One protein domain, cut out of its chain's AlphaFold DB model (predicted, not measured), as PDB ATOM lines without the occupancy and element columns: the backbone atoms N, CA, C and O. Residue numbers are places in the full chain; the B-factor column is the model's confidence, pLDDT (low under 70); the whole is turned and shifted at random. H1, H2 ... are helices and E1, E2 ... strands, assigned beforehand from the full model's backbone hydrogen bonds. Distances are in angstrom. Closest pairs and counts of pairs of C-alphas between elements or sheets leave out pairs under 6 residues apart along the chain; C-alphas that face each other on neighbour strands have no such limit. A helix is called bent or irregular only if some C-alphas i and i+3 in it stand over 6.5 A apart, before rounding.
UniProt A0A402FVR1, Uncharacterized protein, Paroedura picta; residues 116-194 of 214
ATOM      1  N   THR A 116     294.412 451.792 380.661       52.84
ATOM      2  CA  THR A 116     293.886 450.990 381.761       52.84
ATOM      3  C   THR A 116     292.697 451.619 382.509       52.84
ATOM      4  O   THR A 116     291.838 450.860 382.964       52.84
ATOM      5  N   GLU A 117     292.608 452.950 382.630       55.19
ATOM      6  CA  GLU A 117     291.536 453.621 383.401       55.19
ATOM      7  C   GLU A 117     290.176 453.537 382.677       55.19
ATOM      8  O   GLU A 117     289.144 453.281 383.306       55.19
ATOM      9  N   ASP A 118     290.181 453.610 381.343       61.06
ATOM     10  CA  ASP A 118     288.971 453.558 380.509       61.06
ATOM     11  C   ASP A 118     288.191 452.245 380.675       61.06
ATOM     12  O   ASP A 118     286.960 452.200 380.590       61.06
ATOM     13  N   TYR A 119     288.886 451.151 380.984       61.97
ATOM     14  CA  TYR A 119     288.250 449.841 381.091       61.97
ATOM     15  C   TYR A 119     287.444 449.653 382.373       61.97
ATOM     16  O   TYR A 119     286.474 448.888 382.371       61.97
ATOM     17  N   ARG A 120     287.802 450.343 383.465       74.44
ATOM     18  CA  ARG A 120     286.976 450.337 384.682       74.44
ATOM     19  C   ARG A 120     285.642 451.015 384.418       74.44
ATOM     20  O   ARG A 120     284.598 450.435 384.715       74.44
ATOM     21  N   MET A 121     285.689 452.188 383.793       78.06
ATOM     22  CA  MET A 121     284.499 452.937 383.400       78.06
ATOM     23  C   MET A 121     283.616 452.115 382.453       78.06
ATOM     24  O   MET A 121     282.409 451.994 382.674       78.06
ATOM     25  N   TYR A 122     284.223 451.460 381.460       78.56
ATOM     26  CA  TYR A 122     283.510 450.586 380.532       78.56
ATOM     27  C   TYR A 122     282.840 449.393 381.235       78.56
ATOM     28  O   TYR A 122     281.671 449.091 380.985       78.56
ATOM     29  N   GLY A 123     283.545 448.729 382.156       81.69
ATOM     30  CA  GLY A 123     282.990 447.621 382.936       81.69
ATOM     31  C   GLY A 123     281.804 448.042 383.811       81.69
ATOM     32  O   GLY A 123     280.802 447.326 383.883       81.69
ATOM     33  N   GLU A 124     281.885 449.217 384.435       83.31
ATOM     34  CA  GLU A 124     280.802 449.794 385.240       83.31
ATOM     35  C   GLU A 124     279.586 450.177 384.380       83.31
ATOM     36  O   GLU A 124     278.443 449.913 384.772       83.31
ATOM     37  N   GLN A 125     279.810 450.730 383.185       86.00
ATOM     38  CA  GLN A 125     278.742 451.030 382.230       86.00
ATOM     39  C   GLN A 125     278.036 449.757 381.753       86.00
ATOM     40  O   GLN A 125     276.805 449.703 381.740       86.00
ATOM     41  N   LEU A 126     278.794 448.711 381.415       82.69
ATOM     42  CA  LEU A 126     278.234 447.431 380.982       82.69
ATOM     43  C   LEU A 126     277.387 446.784 382.087       82.69
ATOM     44  O   LEU A 126     276.291 446.288 381.826       82.69
ATOM     45  N   LEU A 127     277.858 446.854 383.335       84.56
ATOM     46  CA  LEU A 127     277.110 446.388 384.499       84.56
ATOM     47  C   LEU A 127     275.811 447.180 384.700       84.56
ATOM     48  O   LEU A 127     274.776 446.591 385.015       84.56
ATOM     49  N   ARG A 128     275.844 448.504 384.511       87.88
ATOM     50  CA  ARG A 128     274.657 449.363 384.611       87.88
ATOM     51  C   ARG A 128     273.619 449.010 383.547       87.88
ATOM     52  O   ARG A 128     272.446 448.886 383.883       87.88
ATOM     53  N   MET A 129     274.046 448.795 382.303       87.06
ATOM     54  CA  MET A 129     273.157 448.355 381.222       87.06
ATOM     55  C   MET A 129     272.557 446.980 381.511       87.06
ATOM     56  O   MET A 129     271.354 446.797 381.371       87.06
ATOM     57  N   ALA A 130     273.371 446.027 381.969       84.00
ATOM     58  CA  ALA A 130     272.881 444.698 382.312       84.00
ATOM     59  C   ALA A 130     271.821 444.744 383.423       84.00
ATOM     60  O   ALA A 130     270.784 444.101 383.296       84.00
ATOM     61  N   LYS A 131     272.033 445.569 384.457       83.56
ATOM     62  CA  LYS A 131     271.034 445.812 385.509       83.56
ATOM     63  C   LYS A 131     269.764 446.474 384.977       83.56
ATOM     64  O   LYS A 131     268.678 446.065 385.364       83.56
ATOM     65  N   ALA A 132     269.893 447.475 384.104       89.62
ATOM     66  CA  ALA A 132     268.748 448.157 383.497       89.62
ATOM     67  C   ALA A 132     267.896 447.219 382.625       89.62
ATOM     68  O   ALA A 132     266.700 447.431 382.481       89.62
ATOM     69  N   LEU A 133     268.516 446.176 382.071       88.81
ATOM     70  CA  LEU A 133     267.862 445.131 381.286       88.81
ATOM     71  C   LEU A 133     267.429 443.918 382.131       88.81
ATOM     72  O   LEU A 133     267.066 442.894 381.558       88.81
ATOM     73  N   GLU A 134     267.515 444.005 383.464       86.69
ATOM     74  CA  GLU A 134     267.222 442.907 384.401       86.69
ATOM     75  C   GLU A 134     267.975 441.601 384.074       86.69
ATOM     76  O   GLU A 134     267.514 440.493 384.352       86.69
ATOM     77  N   LEU A 135     269.163 441.717 383.473       78.00
ATOM     78  CA  LEU A 135     269.998 440.573 383.140       78.00
ATOM     79  C   LEU A 135     270.731 440.094 384.389       78.00
ATOM     80  O   LEU A 135     271.367 440.877 385.097       78.00
ATOM     81  N   ASP A 136     270.689 438.787 384.623       75.12
ATOM     82  CA  ASP A 136     271.380 438.178 385.751       75.12
ATOM     83  C   ASP A 136     272.898 438.180 385.488       75.12
ATOM     84  O   ASP A 136     273.429 437.490 384.605       75.12
ATOM     85  N   VAL A 137     273.613 439.038 386.221       65.19
ATOM     86  CA  VAL A 137     275.058 439.225 386.070       65.19
ATOM     87  C   VAL A 137     275.780 438.324 387.058       65.19
ATOM     88  O   VAL A 137     276.034 438.691 388.202       65.19
ATOM     89  N   SER A 138     276.153 437.135 386.599       62.81
ATOM     90  CA  SER A 138     276.974 436.210 387.374       62.81
ATOM     91  C   SER A 138     278.448 436.619 387.304       62.81
ATOM     92  O   SER A 138     279.104 436.522 386.265       62.81
ATOM     93  N   THR A 139     279.018 437.052 388.424       55.56
ATOM     94  CA  THR A 139     280.464 437.253 388.561       55.56
ATOM     95  C   THR A 139     281.144 435.898 388.741       55.56
ATOM     96  O   THR A 139     281.343 435.420 389.854       55.56
ATOM     97  N   SER A 140     281.482 435.214 387.642       54.22
ATOM     98  CA  SER A 140     282.236 433.964 387.752       54.22
ATOM     99  C   SER A 140     283.693 434.271 388.115       54.22
ATOM    100  O   SER A 140     284.532 434.462 387.236       54.22
ATOM    101  N   ASP A 141     284.006 434.277 389.408       52.88
ATOM    102  CA  ASP A 141     285.380 434.296 389.943       52.88
ATOM    103  C   ASP A 141     286.061 432.915 389.824       52.88
ATOM    104  O   ASP A 141     286.796 432.435 390.687       52.88
ATOM    105  N   ALA A 142     285.746 432.193 388.751       55.44
ATOM    106  CA  ALA A 142     286.308 430.887 388.495       55.44
ATOM    107  C   ALA A 142     287.582 431.087 387.685       55.44
ATOM    108  O   ALA A 142     287.535 431.284 386.468       55.44
ATOM    109  N   ARG A 143     288.737 431.017 388.361       59.47
ATOM    110  CA  ARG A 143     290.024 430.908 387.667       59.47
ATOM    111  C   ARG A 143     289.920 429.810 386.601       59.47
ATOM    112  O   ARG A 143     289.447 428.711 386.919       59.47
ATOM    113  N   PRO A 144     290.347 430.071 385.354       59.12
ATOM    114  CA  PRO A 144     290.276 429.075 384.297       59.12
ATOM    115  C   PRO A 144     291.037 427.807 384.710       59.12
ATOM    116  O   PRO A 144     292.246 427.853 384.922       59.12
ATOM    117  N   LYS A 145     290.335 426.672 384.836       63.69
ATOM    118  CA  LYS A 145     290.957 425.362 385.116       63.69
ATOM    119  C   LYS A 145     291.791 424.845 383.935       63.69
ATOM    120  O   LYS A 145     292.661 424.000 384.122       63.69
ATOM    121  N   ASP A 146     291.531 425.350 382.730       67.62
ATOM    122  CA  ASP A 146     292.257 424.971 381.523       67.62
ATOM    123  C   ASP A 146     293.686 425.495 381.519       67.62
ATOM    124  O   ASP A 146     293.922 426.694 381.646       67.62
ATOM    125  N   LYS A 147     294.648 424.604 381.258       70.62
ATOM    126  CA  LYS A 147     296.077 424.949 381.194       70.62
ATOM    127  C   LYS A 147     296.392 425.964 380.090       70.62
ATOM    128  O   LYS A 147     297.240 426.829 380.285       70.62
ATOM    129  N   ILE A 148     295.696 425.898 378.953       68.75
ATOM    130  CA  ILE A 148     295.884 426.844 377.840       68.75
ATOM    131  C   ILE A 148     295.379 428.233 378.238       68.75
ATOM    132  O   ILE A 148     296.104 429.214 378.094       68.75
ATOM    133  N   LEU A 149     294.183 428.310 378.825       65.19
ATOM    134  CA  LEU A 149     293.638 429.570 379.325       65.19
ATOM    135  C   LEU A 149     294.489 430.113 380.470       65.19
ATOM    136  O   LEU A 149     294.778 431.299 380.499       65.19
ATOM    137  N   SER A 150     294.986 429.248 381.355       67.12
ATOM    138  CA  SER A 150     295.886 429.671 382.422       67.12
ATOM    139  C   SER A 150     297.140 430.346 381.875       67.12
ATOM    140  O   SER A 150     297.551 431.329 382.461       67.12
ATOM    141  N   ARG A 151     297.689 429.914 380.725       66.88
ATOM    142  CA  ARG A 151     298.825 430.583 380.062       66.88
ATOM    143  C   ARG A 151     298.442 431.900 379.390       66.88
ATOM    144  O   ARG A 151     299.228 432.839 379.408       66.88
ATOM    145  N   LEU A 152     297.250 431.969 378.797       61.84
ATOM    146  CA  LEU A 152     296.740 433.200 378.183       61.84
ATOM    147  C   LEU A 152     296.424 434.278 379.230       61.84
ATOM    148  O   LEU A 152     296.561 435.462 378.946       61.84
ATOM    149  N   TYR A 153     296.052 433.869 380.444       61.19
ATOM    150  CA  TYR A 153     295.704 434.763 381.548       61.19
ATOM    151  C   TYR A 153     296.781 434.842 382.653       61.19
ATOM    152  O   TYR A 153     296.575 435.559 383.627       61.19
ATOM    153  N   SER A 154     297.925 434.142 382.547       61.62
ATOM    154  CA  SER A 154     298.939 434.090 383.622       61.62
ATOM    155  C   SER A 154     299.854 435.306 383.703       61.62
ATOM    156  O   SER A 154     300.452 435.520 384.752       61.62
ATOM    157  N   ASN A 155     300.007 436.078 382.623       52.53
ATOM    158  CA  ASN A 155     301.079 437.081 382.522       52.53
ATOM    159  C   ASN A 155     300.626 438.533 382.618       52.53
ATOM    160  O   ASN A 155     301.448 439.440 382.510       52.53
ATOM    161  N   THR A 156     299.351 438.768 382.881       47.19
ATOM    162  CA  THR A 156     298.846 440.123 383.037       47.19
ATOM    163  C   THR A 156     297.905 440.112 384.236       47.19
ATOM    164  O   THR A 156     297.066 439.208 384.302       47.19
ATOM    165  N   PRO A 157     297.955 441.093 385.160       47.38
ATOM    166  CA  PRO A 157     296.863 441.383 386.101       47.38
ATOM    167  C   PRO A 157     295.674 441.959 385.318       47.38
ATOM    168  O   PRO A 157     295.161 443.049 385.550       47.38
ATOM    169  N   SER A 158     295.302 441.231 384.280       43.91
ATOM    170  CA  SER A 158     294.330 441.581 383.295       43.91
ATOM    171  C   SER A 158     293.014 441.101 383.863       43.91
ATOM    172  O   SER A 158     292.632 439.942 383.734       43.91
ATOM    173  N   ASN A 159     292.287 442.040 384.461       47.97
ATOM    174  CA  ASN A 159     290.847 441.919 384.667       47.97
ATOM    175  C   ASN A 159     290.082 441.734 383.333       47.97
ATOM    176  O   ASN A 159     288.857 441.617 383.334       47.97
ATOM    177  N   PHE A 160     290.791 441.692 382.200       45.59
ATOM    178  CA  PHE A 160     290.292 441.359 380.883       45.59
ATOM    179  C   PHE A 160     290.244 439.845 380.725       45.59
ATOM    180  O   PHE A 160     291.024 439.214 380.012       45.59
ATOM    181  N   ALA A 161     289.251 439.246 381.359       50.84
ATOM    182  CA  ALA A 161     288.646 438.108 380.715       50.84
ATOM    183  C   ALA A 161     287.691 438.666 379.667       50.84
ATOM    184  O   ALA A 161     286.666 439.261 380.004       50.84
ATOM    185  N   LEU A 162     288.027 438.472 378.390       54.72
ATOM    186  CA  LEU A 162     287.002 438.468 377.356       54.72
ATOM    187  C   LEU A 162     285.855 437.609 377.902       54.72
ATOM    188  O   LEU A 162     286.138 436.493 378.358       54.72
ATOM    189  N   PRO A 163     284.602 438.094 377.917       54.94
ATOM    190  CA  PRO A 163     283.458 437.257 378.214       54.94
ATOM    191  C   PRO A 163     283.317 436.270 377.055       54.94
ATOM    192  O   PRO A 163     282.444 436.380 376.201       54.94
ATOM    193  N   ILE A 164     284.212 435.286 377.007       57.44
ATOM    194  CA  ILE A 164     284.012 434.048 376.288       57.44
ATOM    195  C   ILE A 164     282.963 433.347 377.133       57.44
ATOM    196  O   ILE A 164     283.279 432.600 378.062       57.44
ATOM    197  N   ILE A 165     281.707 433.718 376.879       60.72
ATOM    198  CA  ILE A 165     280.522 433.136 377.498       60.72
ATOM    199  C   ILE A 165     280.739 431.626 377.461       60.72
ATOM    200  O   ILE A 165     281.164 431.104 376.431       60.72
ATOM    201  N   GLN A 166     280.492 430.920 378.565       62.84
ATOM    202  CA  GLN A 166     280.665 429.463 378.623       62.84
ATOM    203  C   GLN A 166     280.028 428.770 377.401       62.84
ATOM    204  O   GLN A 166     280.643 427.890 376.816       62.84
ATOM    205  N   GLY A 167     278.893 429.284 376.912       63.97
ATOM    206  CA  GLY A 167     278.258 428.834 375.672       63.97
ATOM    207  C   GLY A 167     279.137 428.917 374.413       63.97
ATOM    208  O   GLY A 167     279.059 428.034 373.569       63.97
ATOM    209  N   PHE A 168     280.024 429.908 374.282       73.44
ATOM    210  CA  PHE A 168     281.006 429.950 373.193       73.44
ATOM    211  C   PHE A 168     282.029 428.820 373.315       73.44
ATOM    212  O   PHE A 168     282.395 428.232 372.302       73.44
ATOM    213  N   LYS A 169     282.468 428.461 374.529       69.75
ATOM    214  CA  LYS A 169     283.324 427.277 374.719       69.75
ATOM    215  C   LYS A 169     282.572 425.995 374.382       69.75
ATOM    216  O   LYS A 169     283.105 425.172 373.648       69.75
ATOM    217  N   ASP A 170     281.338 425.864 374.859       72.25
ATOM    218  CA  ASP A 170     280.503 424.684 374.610       72.25
ATOM    219  C   ASP A 170     280.235 424.491 373.106       72.25
ATOM    220  O   ASP A 170     280.134 423.362 372.632       72.25
ATOM    221  N   LEU A 171     280.182 425.587 372.341       74.19
ATOM    222  CA  LEU A 171     280.067 425.565 370.882       74.19
ATOM    223  C   LEU A 171     281.403 425.290 370.185       74.19
ATOM    224  O   LEU A 171     281.459 424.495 369.253       74.19
ATOM    225  N   THR A 172     282.480 425.956 370.600       78.44
ATOM    226  CA  THR A 172     283.750 425.919 369.863       78.44
ATOM    227  C   THR A 172     284.587 424.683 370.152       78.44
ATOM    228  O   THR A 172     285.205 424.169 369.225       78.44
ATOM    229  N   VAL A 173     284.596 424.158 371.379       80.00
ATOM    230  CA  VAL A 173     285.424 422.991 371.731       80.00
ATOM    231  C   VAL A 173     285.082 421.764 370.865       80.00
ATOM    232  O   VAL A 173     285.993 421.241 370.225       80.00
ATOM    233  N   PRO A 174     283.806 421.354 370.702       82.19
ATOM    234  CA  PRO A 174     283.469 420.218 369.838       82.19
ATOM    235  C   PRO A 174     283.790 420.461 368.356       82.19
ATOM    236  O   PRO A 174     284.161 419.531 367.639       82.19
ATOM    237  N   ILE A 175     283.652 421.713 367.900       83.12
ATOM    238  CA  ILE A 175     283.989 422.139 366.533       83.12
ATOM    239  C   ILE A 175     285.493 421.967 366.280       83.12
ATOM    240  O   ILE A 175     285.885 421.458 365.229       83.12
ATOM    241  N   TRP A 176     286.330 422.350 367.248       84.81
ATOM    242  CA  TRP A 176     287.787 422.235 367.157       84.81
ATOM    243  C   TRP A 176     288.297 420.802 367.329       84.81
ATOM    244  O   TRP A 176     289.281 420.443 366.683       84.81
ATOM    245  N   ASP A 177     287.628 419.969 368.127       87.81
ATOM    246  CA  ASP A 177     288.002 418.559 368.301       87.81
ATOM    247  C   ASP A 177     287.780 417.734 367.022       87.81
ATOM    248  O   ASP A 177     288.499 416.765 366.757       87.81
ATOM    249  N   LYS A 178     286.775 418.098 366.213       88.00
ATOM    250  CA  LYS A 178     286.440 417.414 364.954       88.00
ATOM    251  C   LYS A 178     286.143 418.419 363.838       88.00
ATOM    252  O   LYS A 178     284.994 418.519 363.402       88.00
ATOM    253  N   PRO A 179     287.169 419.086 363.281       80.31
ATOM    254  CA  PRO A 179     286.963 420.122 362.268       80.31
ATOM    255  C   PRO A 179     286.306 419.570 360.996       80.31
ATOM    256  O   PRO A 179     285.491 420.241 360.375       80.31
ATOM    257  N   ALA A 180     286.574 418.307 360.645       85.81
ATOM    258  CA  ALA A 180     285.951 417.636 359.500       85.81
ATOM    259  C   ALA A 180     284.453 417.320 359.694       85.81
ATOM    260  O   ALA A 180     283.771 416.983 358.730       85.81
ATOM    261  N   SER A 181     283.936 417.399 360.927       83.94
ATOM    262  CA  SER A 181     282.513 417.193 361.227       83.94
ATOM    263  C   SER A 181     281.678 418.459 361.031       83.94
ATOM    264  O   SER A 181     280.447 418.383 361.064       83.94
ATOM    265  N   VAL A 182     282.319 419.617 360.862       82.06
ATOM    266  CA  VAL A 182     281.631 420.877 360.593       82.06
ATOM    267  C   VAL A 182     281.125 420.816 359.161       82.06
ATOM    268  O   VAL A 182     281.909 420.817 358.213       82.06
ATOM    269  N   GLN A 183     279.807 420.720 358.994       83.06
ATOM    270  CA  GLN A 183     279.239 420.760 357.655       83.06
ATOM    271  C   GLN A 183     279.503 422.131 357.019       83.06
ATOM    272  O   GLN A 183     279.442 423.142 357.725       83.06
ATOM    273  N   PRO A 184     279.776 422.183 355.701       79.81
ATOM    274  CA  PRO A 184     279.882 423.444 354.982       79.81
ATOM    275  C   PRO A 184     278.672 424.329 355.270       79.81
ATOM    276  O   PRO A 184     277.536 423.843 355.320       79.81
ATOM    277  N   ALA A 185     278.912 425.627 355.461       80.81
ATOM    278  CA  ALA A 185     277.830 426.565 355.684       80.81
ATOM    279  C   ALA A 185     276.839 426.485 354.504       80.81
ATOM    280  O   ALA A 185     277.251 426.414 353.343       80.81
ATOM    281  N   PRO A 186     275.519 426.488 354.755       84.94
ATOM    282  CA  PRO A 186     274.536 426.563 353.688       84.94
ATOM    283  C   PRO A 186     274.846 427.742 352.757       84.94
ATOM    284  O   PRO A 186     275.073 428.855 353.231       84.94
ATOM    285  N   LYS A 187     274.775 427.538 351.435       84.44
ATOM    286  CA  LYS A 187     275.088 428.571 350.420       84.44
ATOM    287  C   LYS A 187     274.347 429.899 350.640       84.44
ATOM    288  O   LYS A 187     274.852 430.962 350.296       84.44
ATOM    289  N   LYS A 188     273.149 429.845 351.236       81.62
ATOM    290  CA  LYS A 188     272.356 431.027 351.606       81.62
ATOM    291  C   LYS A 188     273.048 431.869 352.686       81.62
ATOM    292  O   LYS A 188     273.052 433.089 352.584       81.62
ATOM    293  N   ILE A 189     273.666 431.230 353.677       83.12
ATOM    294  CA  ILE A 189     274.437 431.913 354.721       83.12
ATOM    295  C   ILE A 189     275.729 432.467 354.123       83.12
ATOM    296  O   ILE A 189     276.038 433.631 354.341       83.12
ATOM    297  N   GLU A 190     276.428 431.697 353.284       82.62
ATOM    298  CA  GLU A 190     277.615 432.204 352.582       82.62
ATOM    299  C   GLU A 190     277.305 433.460 351.752       82.62
ATOM    300  O   GLU A 190     278.107 434.388 351.726       82.62
ATOM    301  N   SER A 191     276.130 433.534 351.115       85.31
ATOM    302  CA  SER A 191     275.736 434.705 350.320       85.31
ATOM    303  C   SER A 191     275.501 435.984 351.131       85.31
ATOM    304  O   SER A 191     275.646 437.062 350.567       85.31
ATOM    305  N   LEU A 192     275.194 435.881 352.433       84.12
ATOM    306  CA  LEU A 192     275.068 437.046 353.322       84.12
ATOM    307  C   LEU A 192     276.428 437.686 353.625       84.12
ATOM    308  O   LEU A 192     276.506 438.889 353.838       84.12
ATOM    309  N   TYR A 193     277.492 436.880 353.637       80.25
ATOM    310  CA  TYR A 193     278.856 437.339 353.916       80.25
ATOM    311  C   TYR A 193     279.693 437.540 352.651       80.25
ATOM    312  O   TYR A 193     280.779 438.115 352.715       80.25
ATOM    313  N   ARG A 194     279.213 437.079 351.489       78.88
ATOM    314  CA  ARG A 194     279.814 437.427 350.201       78.88
ATOM    315  C   ARG A 194     279.579 438.908 349.947       78.88
ATOM    316  O   ARG A 194     278.508 439.308 349.497       78.88
TER     317      ARG A 194
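Overview. This is residues 116 to 194 of the 214 residues of an uncharacterized protein of Paroedura picta (UniProt A0A402FVR1). This is an open, winding chain of four separate helices: the long helix H1 lies at one end with strand E1 folding back beside it, the small helix H4 is at the far end, and H3 is between them. H2 sits on a loop between E1 and H3, and no helix touches another. The printed part has 79 residues with four named helices and one named strand, in the order H1, E1, H2, H3, H4. The class is mostly helix, and E1 pairs with no named strand. The whole is only just loose, close to extended, with a radius of gyration of the C-alphas of 17.3 A and spans of 43 by 34 by 24 A.

Arrangement. Begin at the longest helix, H1, residues 116 to 132. After a tight link of 3 residues comes E1, residues 136 to 138; the closest C-alphas of H1 and E1 are those of Ala 130 and Val 137, 7.0 A apart, and 4 pairs of their C-alphas are within 8 A. Go on to H2, residues 147 to 153, which is apart from both H1 and E1. H3, residues 166 to 177, is apart from H1, E1 and H2. H4, residues 187 to 193, is apart from H1, E1, H2 and H3. Look at the backbone O and N atoms: in H2 every O i to N i+4 pair is within hydrogen-bond range. In H1 11 of 13 are, in H3 6 of 8, and in H4 1 of 3, beside 4 of 4 O i to N i+3 pairs.

Along the chain. Find C-alpha 116 at (293.886, 450.990, 381.761); from there H1 runs 25.4 A to C-alpha 132 at (268.748, 448.157, 383.497). E1 covers three residues, Asp 136 to Ser 138, and H2 seven, Lys 147 to Tyr 153. H3 runs 16.7 A from Gln 166 to Asp 177; it is neither bent nor irregular, but only just: C-alphas 171 and 174 are 6.4 A apart. H4 runs 10.2 A from Lys 187 and ends at C-alpha 193 at (278.856, 437.339, 353.916).

Size, cuts and confidence. The two C-alphas farthest apart are those of Glu 117 and Lys 187, 44.6 A. The printed part has no cut. The link from H2 to H3, residues 154 to 165, is long; those from E1 to H2 and from H3 to H4 are short. Residues 128 to 134, 162 to 173, 175 to 181 and 183 to 194 stand free. Look in the B-factor column for low confidence: the mean pLDDT of the printed part is 71.5, and 35 residues are under 70, namely 116 to 119, 137 to 146, 148 to 167 and 169.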